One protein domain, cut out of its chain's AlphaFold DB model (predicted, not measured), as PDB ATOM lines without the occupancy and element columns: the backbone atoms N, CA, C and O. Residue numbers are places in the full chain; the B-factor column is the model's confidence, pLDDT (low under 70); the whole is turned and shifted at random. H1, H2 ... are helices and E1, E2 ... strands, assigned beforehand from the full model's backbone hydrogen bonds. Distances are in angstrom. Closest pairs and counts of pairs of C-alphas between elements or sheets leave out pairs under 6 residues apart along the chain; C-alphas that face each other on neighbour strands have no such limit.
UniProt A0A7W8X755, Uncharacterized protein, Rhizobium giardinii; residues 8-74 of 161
ATOM      1  N   LEU A   8      46.768  -4.949 198.276       72.19
ATOM      2  CA  LEU A   8      47.598  -5.730 197.362       72.19
ATOM      3  C   LEU A   8      48.821  -6.232 198.128       72.19
ATOM      4  O   LEU A   8      49.637  -5.434 198.574       72.19
ATOM      5  N   THR A   9      48.959  -7.540 198.317       78.00
ATOM      6  CA  THR A   9      50.186  -8.114 198.891       78.00
ATOM      7  C   THR A   9      51.232  -8.277 197.796       78.00
ATOM      8  O   THR A   9      50.913  -8.770 196.714       78.00
ATOM      9  N   HIS A  10      52.478  -7.875 198.062       74.38
ATOM     10  CA  HIS A  10      53.550  -8.026 197.080       74.38
ATOM     11  C   HIS A  10      54.177  -9.432 197.141       74.38
ATOM     12  O   HIS A  10      54.615  -9.844 198.216       74.38
ATOM     13  N   PRO A  11      54.298 -10.168 196.019       77.88
ATOM     14  CA  PRO A  11      54.811 -11.542 196.024       77.88
ATOM     15  C   PRO A  11      56.307 -11.644 196.364       77.88
ATOM     16  O   PRO A  11      56.732 -12.635 196.944       77.88
ATOM     17  N   GLN A  12      57.105 -10.625 196.027       79.88
ATOM     18  CA  GLN A  12      58.555 -10.604 196.296       79.88
ATOM     19  C   GLN A  12      58.928  -9.905 197.615       79.88
ATOM     20  O   GLN A  12      60.074  -9.984 198.041       79.88
ATOM     21  N   PHE A  13      57.970  -9.229 198.260       80.81
ATOM     22  CA  PHE A  13      58.201  -8.447 199.481       80.81
ATOM     23  C   PHE A  13      57.180  -8.857 200.556       80.81
ATOM     24  O   PHE A  13      56.167  -8.174 200.740       80.81
ATOM     25  N   PRO A  14      57.387 -10.007 201.229       81.06
ATOM     26  CA  PRO A  14      56.521 -10.459 202.314       81.06
ATOM     27  C   PRO A  14      56.291  -9.376 203.380       81.06
ATOM     28  O   PRO A  14      57.210  -8.692 203.806       81.06
ATOM     29  N   GLY A  15      55.044  -9.193 203.816       79.12
ATOM     30  CA  GLY A  15      54.706  -8.156 204.801       79.12
ATOM     31  C   GLY A  15      54.555  -6.739 204.229       79.12
ATOM     32  O   GLY A  15      54.090  -5.858 204.955       79.12
ATOM     33  N   ALA A  16      54.853  -6.526 202.939       85.00
ATOM     34  CA  ALA A  16      54.506  -5.300 202.228       85.00
ATOM     35  C   ALA A  16      53.075  -5.361 201.658       85.00
ATOM     36  O   ALA A  16      52.677  -6.317 200.981       85.00
ATOM     37  N   PHE A  17      52.307  -4.302 201.904       84.31
ATOM     38  CA  PHE A  17      50.927  -4.132 201.466       84.31
ATOM     39  C   PHE A  17      50.765  -2.810 200.717       84.31
ATOM     40  O   PHE A  17      51.084  -1.737 201.228       84.31
ATOM     41  N   GLY A  18      50.231  -2.894 199.505       84.25
ATOM     42  CA  GLY A  18      49.862  -1.763 198.671       84.25
ATOM     43  C   GLY A  18      48.430  -1.323 198.951       84.25
ATOM     44  O   GLY A  18      47.499  -2.134 198.948       84.25
ATOM     45  N   LYS A  19      48.236  -0.024 199.175       81.62
ATOM     46  CA  LYS A  19      46.923   0.619 199.269       81.62
ATOM     47  C   LYS A  19      46.677   1.432 198.006       81.62
ATOM     48  O   LYS A  19      47.391   2.403 197.761       81.62
ATOM     49  N   LEU A  20      45.651   1.042 197.250       78.88
ATOM     50  CA  LEU A  20      45.230   1.739 196.037       78.88
ATOM     51  C   LEU A  20      44.559   3.077 196.380       78.88
ATOM     52  O   LEU A  20      43.670   3.140 197.238       78.88
ATOM     53  N   ASP A  21      44.976   4.144 195.708       76.50
ATOM     54  CA  ASP A  21      44.341   5.452 195.781       76.50
ATOM     55  C   ASP A  21      43.151   5.569 194.799       76.50
ATOM     56  O   ASP A  21      42.818   4.652 194.049       76.50
ATOM     57  N   ARG A  22      42.453   6.713 194.808       71.25
ATOM     58  CA  ARG A  22      41.305   6.947 193.907       71.25
ATOM     59  C   ARG A  22      41.705   7.216 192.448       71.25
ATOM     60  O   ARG A  22      40.825   7.263 191.597       71.25
ATOM     61  N   ARG A  23      42.989   7.459 192.185       71.56
ATOM     62  CA  ARG A  23      43.580   7.790 190.880       71.56
ATOM     63  C   ARG A  23      44.311   6.593 190.248       71.56
ATOM     64  O   ARG A  23      44.770   6.718 189.121       71.56
ATOM     65  N   GLY A  24      44.373   5.452 190.938       70.12
ATOM     66  CA  GLY A  24      45.035   4.226 190.490       70.12
ATOM     67  C   GLY A  24      46.485   4.057 190.963       70.12
ATOM     68  O   GLY A  24      47.097   3.052 190.624       70.12
ATOM     69  N   GLY A  25      47.034   4.991 191.743       76.50
ATOM     70  CA  GLY A  25      48.360   4.874 192.354       76.50
ATOM     71  C   GLY A  25      48.360   3.924 193.552       76.50
ATOM     72  O   GLY A  25      47.358   3.804 194.264       76.50
ATOM     73  N   VAL A  26      49.481   3.242 193.794       80.44
ATOM     74  CA  VAL A  26      49.631   2.307 194.918       80.44
ATOM     75  C   VAL A  26      50.604   2.889 195.936       80.44
ATOM     76  O   VAL A  26      51.742   3.210 195.629       80.44
ATOM     77  N   SER A  27      50.154   3.018 197.183       81.94
ATOM     78  CA  SER A  27      51.023   3.393 198.302       81.94
ATOM     79  C   SER A  27      51.433   2.152 199.084       81.94
ATOM     80  O   SER A  27      50.582   1.456 199.645       81.94
ATOM     81  N   TRP A  28      52.730   1.869 199.126       87.00
ATOM     82  CA  TRP A  28      53.263   0.685 199.788       87.00
ATOM     83  C   TRP A  28      53.521   0.927 201.271       87.00
ATOM     84  O   TRP A  28      53.914   2.019 201.692       87.00
ATOM     85  N   GLN A  29      53.255  -0.089 202.087       88.56
ATOM     86  CA  GLN A  29      53.468  -0.067 203.530       88.56
ATOM     87  C   GLN A  29      53.997  -1.414 204.015       88.56
ATOM     88  O   GLN A  29      53.579  -2.441 203.495       88.56
ATOM     89  N   TYR A  30      54.866  -1.417 205.020       84.56
ATOM     90  CA  TYR A  30      55.339  -2.615 205.706       84.56
ATOM     91  C   TYR A  30      54.609  -2.781 207.046       84.56
ATOM     92  O   TYR A  30      54.511  -1.827 207.820       84.56
ATOM     93  N   GLY A  31      54.095  -3.980 207.324       81.12
ATOM     94  CA  GLY A  31      53.342  -4.278 208.548       81.12
ATOM     95  C   GLY A  31      51.842  -3.964 208.455       81.12
ATOM     96  O   GLY A  31      51.316  -3.576 207.409       81.12
ATOM     97  N   ARG A  32      51.106  -4.183 209.554       72.62
ATOM     98  CA  ARG A  32      49.638  -4.029 209.617       72.62
ATOM     99  C   ARG A  32      49.200  -3.153 210.790       72.62
ATOM    100  O   ARG A  32      49.860  -3.088 211.819       72.62
ATOM    101  N   GLY A  33      48.030  -2.525 210.655       70.75
ATOM    102  CA  GLY A  33      47.416  -1.737 211.729       70.75
ATOM    103  C   GLY A  33      48.067  -0.365 211.942       70.75
ATOM    104  O   GLY A  33      48.613   0.222 211.010       70.75
ATOM    105  N   GLY A  34      47.961   0.169 213.163       68.44
ATOM    106  CA  GLY A  34      48.418   1.522 213.516       68.44
ATOM    107  C   GLY A  34      49.938   1.733 213.507       68.44
ATOM    108  O   GLY A  34      50.371   2.873 213.596       68.44
ATOM    109  N   GLY A  35      50.728   0.660 213.380       70.31
ATOM    110  CA  GLY A  35      52.194   0.693 213.309       70.31
ATOM    111  C   GLY A  35      52.767   0.404 211.919       70.31
ATOM    112  O   GLY A  35      53.945   0.092 211.810       70.31
ATOM    113  N   ALA A  36      51.952   0.441 210.859       81.44
ATOM    114  CA  ALA A  36      52.441   0.178 209.508       81.44
ATOM    115  C   ALA A  36      53.336   1.326 209.002       81.44
ATOM    116  O   ALA A  36      52.927   2.490 209.002       81.44
ATOM    117  N   TYR A  37      54.529   0.990 208.515       83.75
ATOM    118  CA  TYR A  37      55.501   1.952 207.995       83.75
ATOM    119  C   TYR A  37      55.275   2.189 206.509       83.75
ATOM    120  O   TYR A  37      55.171   1.240 205.741       83.75
ATOM    121  N   HIS A  38      55.213   3.446 206.071       86.06
ATOM    122  CA  HIS A  38      55.139   3.750 204.644       86.06
ATOM    123  C   HIS A  38      56.480   3.463 203.961       86.06
ATOM    124  O   HIS A  38      57.517   3.935 204.419       86.06
ATOM    125  N   ILE A  39      56.442   2.720 202.854       84.88
ATOM    126  CA  ILE A  39      57.586   2.495 201.972       84.88
ATOM    127  C   ILE A  39      57.418   3.449 200.782       84.88
ATOM    128  O   ILE A  39      56.507   3.246 199.976       84.88
ATOM    129  N   PRO A  40      58.224   4.516 200.671       81.69
ATOM    130  CA  PRO A  40      58.113   5.448 199.559       81.69
ATOM    131  C   PRO A  40      58.799   4.872 198.316       81.69
ATOM    132  O   PRO A  40      59.916   4.358 198.424       81.69
ATOM    133  N   GLY A  41      58.159   5.033 197.156       81.00
ATOM    134  CA  GLY A  41      58.623   4.525 195.858       81.00
ATOM    135  C   GLY A  41      57.814   3.324 195.367       81.00
ATOM    136  O   GLY A  41      56.873   2.890 196.036       81.00
ATOM    137  N   GLU A  42      58.189   2.796 194.202       79.62
ATOM    138  CA  GLU A  42      57.571   1.598 193.630       79.62
ATOM    139  C   GLU A  42      58.465   0.355 193.820       79.62
ATOM    140  O   GLU A  42      59.689   0.480 193.880       79.62
ATOM    141  N   PRO A  43      57.903  -0.870 193.855       71.62
ATOM    142  CA  PRO A  43      58.631  -2.125 194.084       71.62
ATOM    143  C   PRO A  43      59.709  -2.501 193.051       71.62
ATOM    144  O   PRO A  43      60.292  -3.577 193.152       71.62
ATOM    145  N   GLY A  44      59.985  -1.643 192.067       73.12
ATOM    146  CA  GLY A  44      61.094  -1.774 191.116       73.12
ATOM    147  C   GLY A  44      62.274  -0.831 191.387       73.12
ATOM    148  O   GLY A  44      63.316  -0.972 190.748       73.12
ATOM    149  N   ASP A  45      62.140   0.111 192.323       81.00
ATOM    150  CA  ASP A  45      63.169   1.108 192.603       81.00
ATOM    151  C   ASP A  45      64.239   0.550 193.554       81.00
ATOM    152  O   ASP A  45      63.942  -0.051 194.590       81.00
ATOM    153  N   ALA A  46      65.518   0.817 193.269       80.12
ATOM    154  CA  ALA A  46      66.622   0.393 194.140       80.12
ATOM    155  C   ALA A  46      66.513   0.980 195.562       80.12
ATOM    156  O   ALA A  46      66.973   0.380 196.533       80.12
ATOM    157  N   GLU A  47      65.897   2.157 195.693       82.38
ATOM    158  CA  GLU A  47      65.658   2.805 196.981       82.38
ATOM    159  C   GLU A  47      64.501   2.156 197.759       82.38
ATOM    160  O   GLU A  47      64.572   2.051 198.984       82.38
ATOM    161  N   PHE A  48      63.484   1.639 197.059       84.56
ATOM    162  CA  PHE A  48      62.401   0.864 197.663       84.56
ATOM    163  C   PHE A  48      62.940  -0.416 198.301       84.56
ATOM    164  O   PHE A  48      62.646  -0.701 199.461       84.56
ATOM    165  N   LEU A  49      63.789  -1.150 197.569       83.12
ATOM    166  CA  LEU A  49      64.404  -2.387 198.052       83.12
ATOM    167  C   LEU A  49      65.219  -2.158 199.331       83.12
ATOM    168  O   LEU A  49      65.046  -2.889 200.304       83.12
ATOM    169  N   LYS A  50      66.062  -1.117 199.354       86.31
ATOM    170  CA  LYS A  50      66.876  -0.770 200.532       86.31
ATOM    171  C   LYS A  50      66.016  -0.461 201.755       86.31
ATOM    172  O   LYS A  50      66.294  -0.946 202.847       86.31
ATOM    173  N   ARG A  51      64.952   0.327 201.576       84.44
ATOM    174  CA  ARG A  51      64.041   0.700 202.669       84.44
ATOM    175  C   ARG A  51      63.231  -0.490 203.167       84.44
ATOM    176  O   ARG A  51      63.043  -0.634 204.369       84.44
ATOM    177  N   TYR A  52      62.780  -1.351 202.257       86.56
ATOM    178  CA  TYR A  52      62.113  -2.595 202.619       86.56
ATOM    179  C   TYR A  52      63.033  -3.499 203.453       86.56
ATOM    180  O   TYR A  52      62.611  -3.975 204.502       86.56
ATOM    181  N   GLN A  53      64.287  -3.689 203.028       86.31
ATOM    182  CA  GLN A  53      65.273  -4.491 203.762       86.31
ATOM    183  C   GLN A  53      65.496  -3.947 205.175       86.31
ATOM    184  O   GLN A  53      65.374  -4.693 206.139       86.31
ATOM    185  N   GLN A  54      65.695  -2.634 205.301       87.44
ATOM    186  CA  GLN A  54      65.877  -1.985 206.597       87.44
ATOM    187  C   GLN A  54      64.660  -2.159 207.526       87.44
ATOM    188  O   GLN A  54      64.814  -2.410 208.717       87.44
ATOM    189  N   LEU A  55      63.435  -2.039 207.003       86.19
ATOM    190  CA  LEU A  55      62.217  -2.241 207.800       86.19
ATOM    191  C   LEU A  55      62.027  -3.708 208.210       86.19
ATOM    192  O   LEU A  55      61.561  -3.976 209.318       86.19
ATOM    193  N   ALA A  56      62.398  -4.648 207.339       84.06
ATOM    194  CA  ALA A  56      62.359  -6.072 207.646       84.06
ATOM    195  C   ALA A  56      63.360  -6.442 208.752       84.06
ATOM    196  O   ALA A  56      63.006  -7.195 209.659       84.06
ATOM    197  N   GLU A  57      64.565  -5.869 208.717       87.12
ATOM    198  CA  GLU A  57      65.584  -6.024 209.763       87.12
ATOM    199  C   GLU A  57      65.096  -5.481 211.109       87.12
ATOM    200  O   GLU A  57      65.110  -6.208 212.099       87.12
ATOM    201  N   ILE A  58      64.561  -4.254 211.140       85.19
ATOM    202  CA  ILE A  58      64.028  -3.640 212.368       85.19
ATOM    203  C   ILE A  58      62.906  -4.490 212.975       85.19
ATOM    204  O   ILE A  58      62.852  -4.671 214.189       85.19
ATOM    205  N   GLN A  59      62.007  -5.027 212.148       82.12
ATOM    206  CA  GLN A  59      60.931  -5.889 212.629       82.12
ATOM    207  C   GLN A  59      61.475  -7.199 213.211       82.12
ATOM    208  O   GLN A  59      61.034  -7.614 214.279       82.12
ATOM    209  N   ALA A  60      62.446  -7.825 212.542       82.38
ATOM    210  CA  ALA A  60      63.078  -9.045 213.032       82.38
ATOM    211  C   ALA A  60      63.826  -8.804 214.355       82.38
ATOM    212  O   ALA A  60      63.727  -9.612 215.276       82.38
ATOM    213  N   GLU A  61      64.527  -7.677 214.490       86.19
ATOM    214  CA  GLU A  61      65.177  -7.269 215.740       86.19
ATOM    215  C   GLU A  61      64.164  -7.016 216.857       86.19
ATOM    216  O   GLU A  61      64.361  -7.486 217.975       86.19
ATOM    217  N   GLN A  62      63.057  -6.328 216.565       81.00
ATOM    218  CA  GLN A  62      61.984  -6.107 217.534       81.00
ATOM    219  C   GLN A  62      61.340  -7.418 217.985       81.00
ATOM    220  O   GLN A  62      61.108  -7.598 219.176       81.00
ATOM    221  N   GLU A  63      61.067  -8.341 217.065       82.62
ATOM    222  CA  GLU A  63      60.498  -9.653 217.385       82.62
ATOM    223  C   GLU A  63      61.460 -10.496 218.220       82.62
ATOM    224  O   GLU A  63      61.045 -11.081 219.221       82.62
ATOM    225  N   ASN A  64      62.747 -10.500 217.871       84.38
ATOM    226  CA  ASN A  64      63.779 -11.182 218.644       84.38
ATOM    227  C   ASN A  64      63.941 -10.564 220.036       84.38
ATOM    228  O   ASN A  64      63.998 -11.300 221.015       84.38
ATOM    229  N   TYR A  65      63.934  -9.235 220.147       80.56
ATOM    230  CA  TYR A  65      63.994  -8.530 221.425       80.56
ATOM    231  C   TYR A  65      62.751  -8.797 222.275       80.56
ATOM    232  O   TYR A  65      62.864  -9.059 223.466       80.56
ATOM    233  N   ILE A  66      61.552  -8.806 221.684       78.88
ATOM    234  CA  ILE A  66      60.315  -9.171 222.387       78.88
ATOM    235  C   ILE A  66      60.356 -10.637 222.822       78.88
ATOM    236  O   ILE A  66      59.916 -10.942 223.925       78.88
ATOM    237  N   ALA A  67      60.890 -11.544 222.003       78.12
ATOM    238  CA  ALA A  67      61.047 -12.951 222.360       78.12
ATOM    239  C   ALA A  67      62.088 -13.145 223.473       78.12
ATOM    240  O   ALA A  67      61.868 -13.933 224.392       78.12
ATOM    241  N   GLU A  68      63.189 -12.398 223.441       83.81
ATOM    242  CA  GLU A  68      64.214 -12.379 224.481       83.81
ATOM    243  C   GLU A  68      63.659 -11.803 225.786       83.81
ATOM    244  O   GLU A  68      63.775 -12.439 226.831       83.81
ATOM    245  N   LEU A  69      62.968 -10.661 225.729       78.44
ATOM    246  CA  LEU A  69      62.255 -10.082 226.865       78.44
ATOM    247  C   LEU A  69      61.161 -11.017 227.376       78.44
ATOM    248  O   LEU A  69      60.977 -11.134 228.582       78.44
ATOM    249  N   SER A  70      60.448 -11.711 226.490       71.50
ATOM    250  CA  SER A  70      59.488 -12.738 226.878       71.50
ATOM    251  C   SER A  70      60.208 -13.862 227.613       71.50
ATOM    252  O   SER A  70      59.803 -14.221 228.699       71.50
ATOM    253  N   ASN A  71      61.321 -14.384 227.116       73.94
ATOM    254  CA  ASN A  71      62.045 -15.447 227.816       73.94
ATOM    255  C   ASN A  71      62.661 -14.977 229.149       73.94
ATOM    256  O   ASN A  71      62.694 -15.742 230.116       73.94
ATOM    257  N   ALA A  72      63.134 -13.730 229.215       75.88
ATOM    258  CA  ALA A  72      63.788 -13.154 230.387       75.88
ATOM    259  C   ALA A  72      62.792 -12.708 231.475       75.88
ATOM    260  O   ALA A  72      63.026 -12.960 232.658       75.88
ATOM    261  N   TYR A  73      61.683 -12.070 231.088       63.84
ATOM    262  CA  TYR A  73      60.697 -11.468 231.997       63.84
ATOM    263  C   TYR A  73      59.371 -12.230 232.053       63.84
ATOM    264  O   TYR A  73      58.751 -12.301 233.112       63.84
ATOM    265  N   LEU A  74      58.949 -12.844 230.948       60.47
ATOM    266  CA  LEU A  74      57.802 -13.751 230.881       60.47
ATOM    267  C   LEU A  74      58.302 -15.204 230.905       60.47
ATOM    268  O   LEU A  74      58.015 -15.994 230.003       60.47
TER     269      LEU A  74
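This is residues 8 to 74 of the 161 residues of an uncharacterized protein of Rhizobium giardinii (UniProt A0A7W8X755). What would one see first? A small three-stranded sheet has the first part of one long helix, H1, packed over one face, while residues 60 to 65 and 67 to 73 of H1 stick out as an arm that makes the length. What are the parts? The printed part has 67 residues, of mixed class, with strands E1, E2, E3 and then helix H1 along the chain; the sheet, order E1 - E2 - E3, is antiparallel. It is loose, with a radius of gyration of the C-alphas of 14.2 A and spans of 49 by 24 by 18 A.

How is the sheet built? E1, residues 16 to 20, E2, residues 26 to 30, and E3, residues 37 to 39, form a meander, each strand the antiparallel neighbour of the one before. E1 and E2 are a hairpin, with N 17 and O 29 within hydrogen-bond range at 2.8 A; E2 and E3 are another, with N 30 and O 37 at 2.8 A. What pairs outside the named strands? Residues 8 to 9 pair antiparallel with residues 17 to 18 of E1. Where is H1, residues 46 to 73? It is on one face, giving two layers, helix and sheet, at a height over the sheet of 7.6 A, along the strands at 3 degrees to E2 on the local plane. It lies over E2 and, only just, over E3, on which 3 of its C-alphas fall; its closest C-alphas to E3 are those of Phe 48 and Ile 39, 6.7 A apart.

Where do the strands begin? C-alpha 16 of E1 is at (54.506, -5.300, 202.228); E1 and E2 each measure 13.2 A, E3 6.4 A. How far does H1 reach? It measures 40.1 A, ending with C-alpha 73 at (60.697, -11.468, 231.997), and every O i to N i+4 pair in it is within hydrogen-bond range.

How large is it? The two C-alphas farthest apart, of Arg 23 and Ala 72, are 49.1 A apart. Are there cuts or weak places? The printed part has no cut and no long link; residue 34 and residues 73 to 74 have pLDDT under 70.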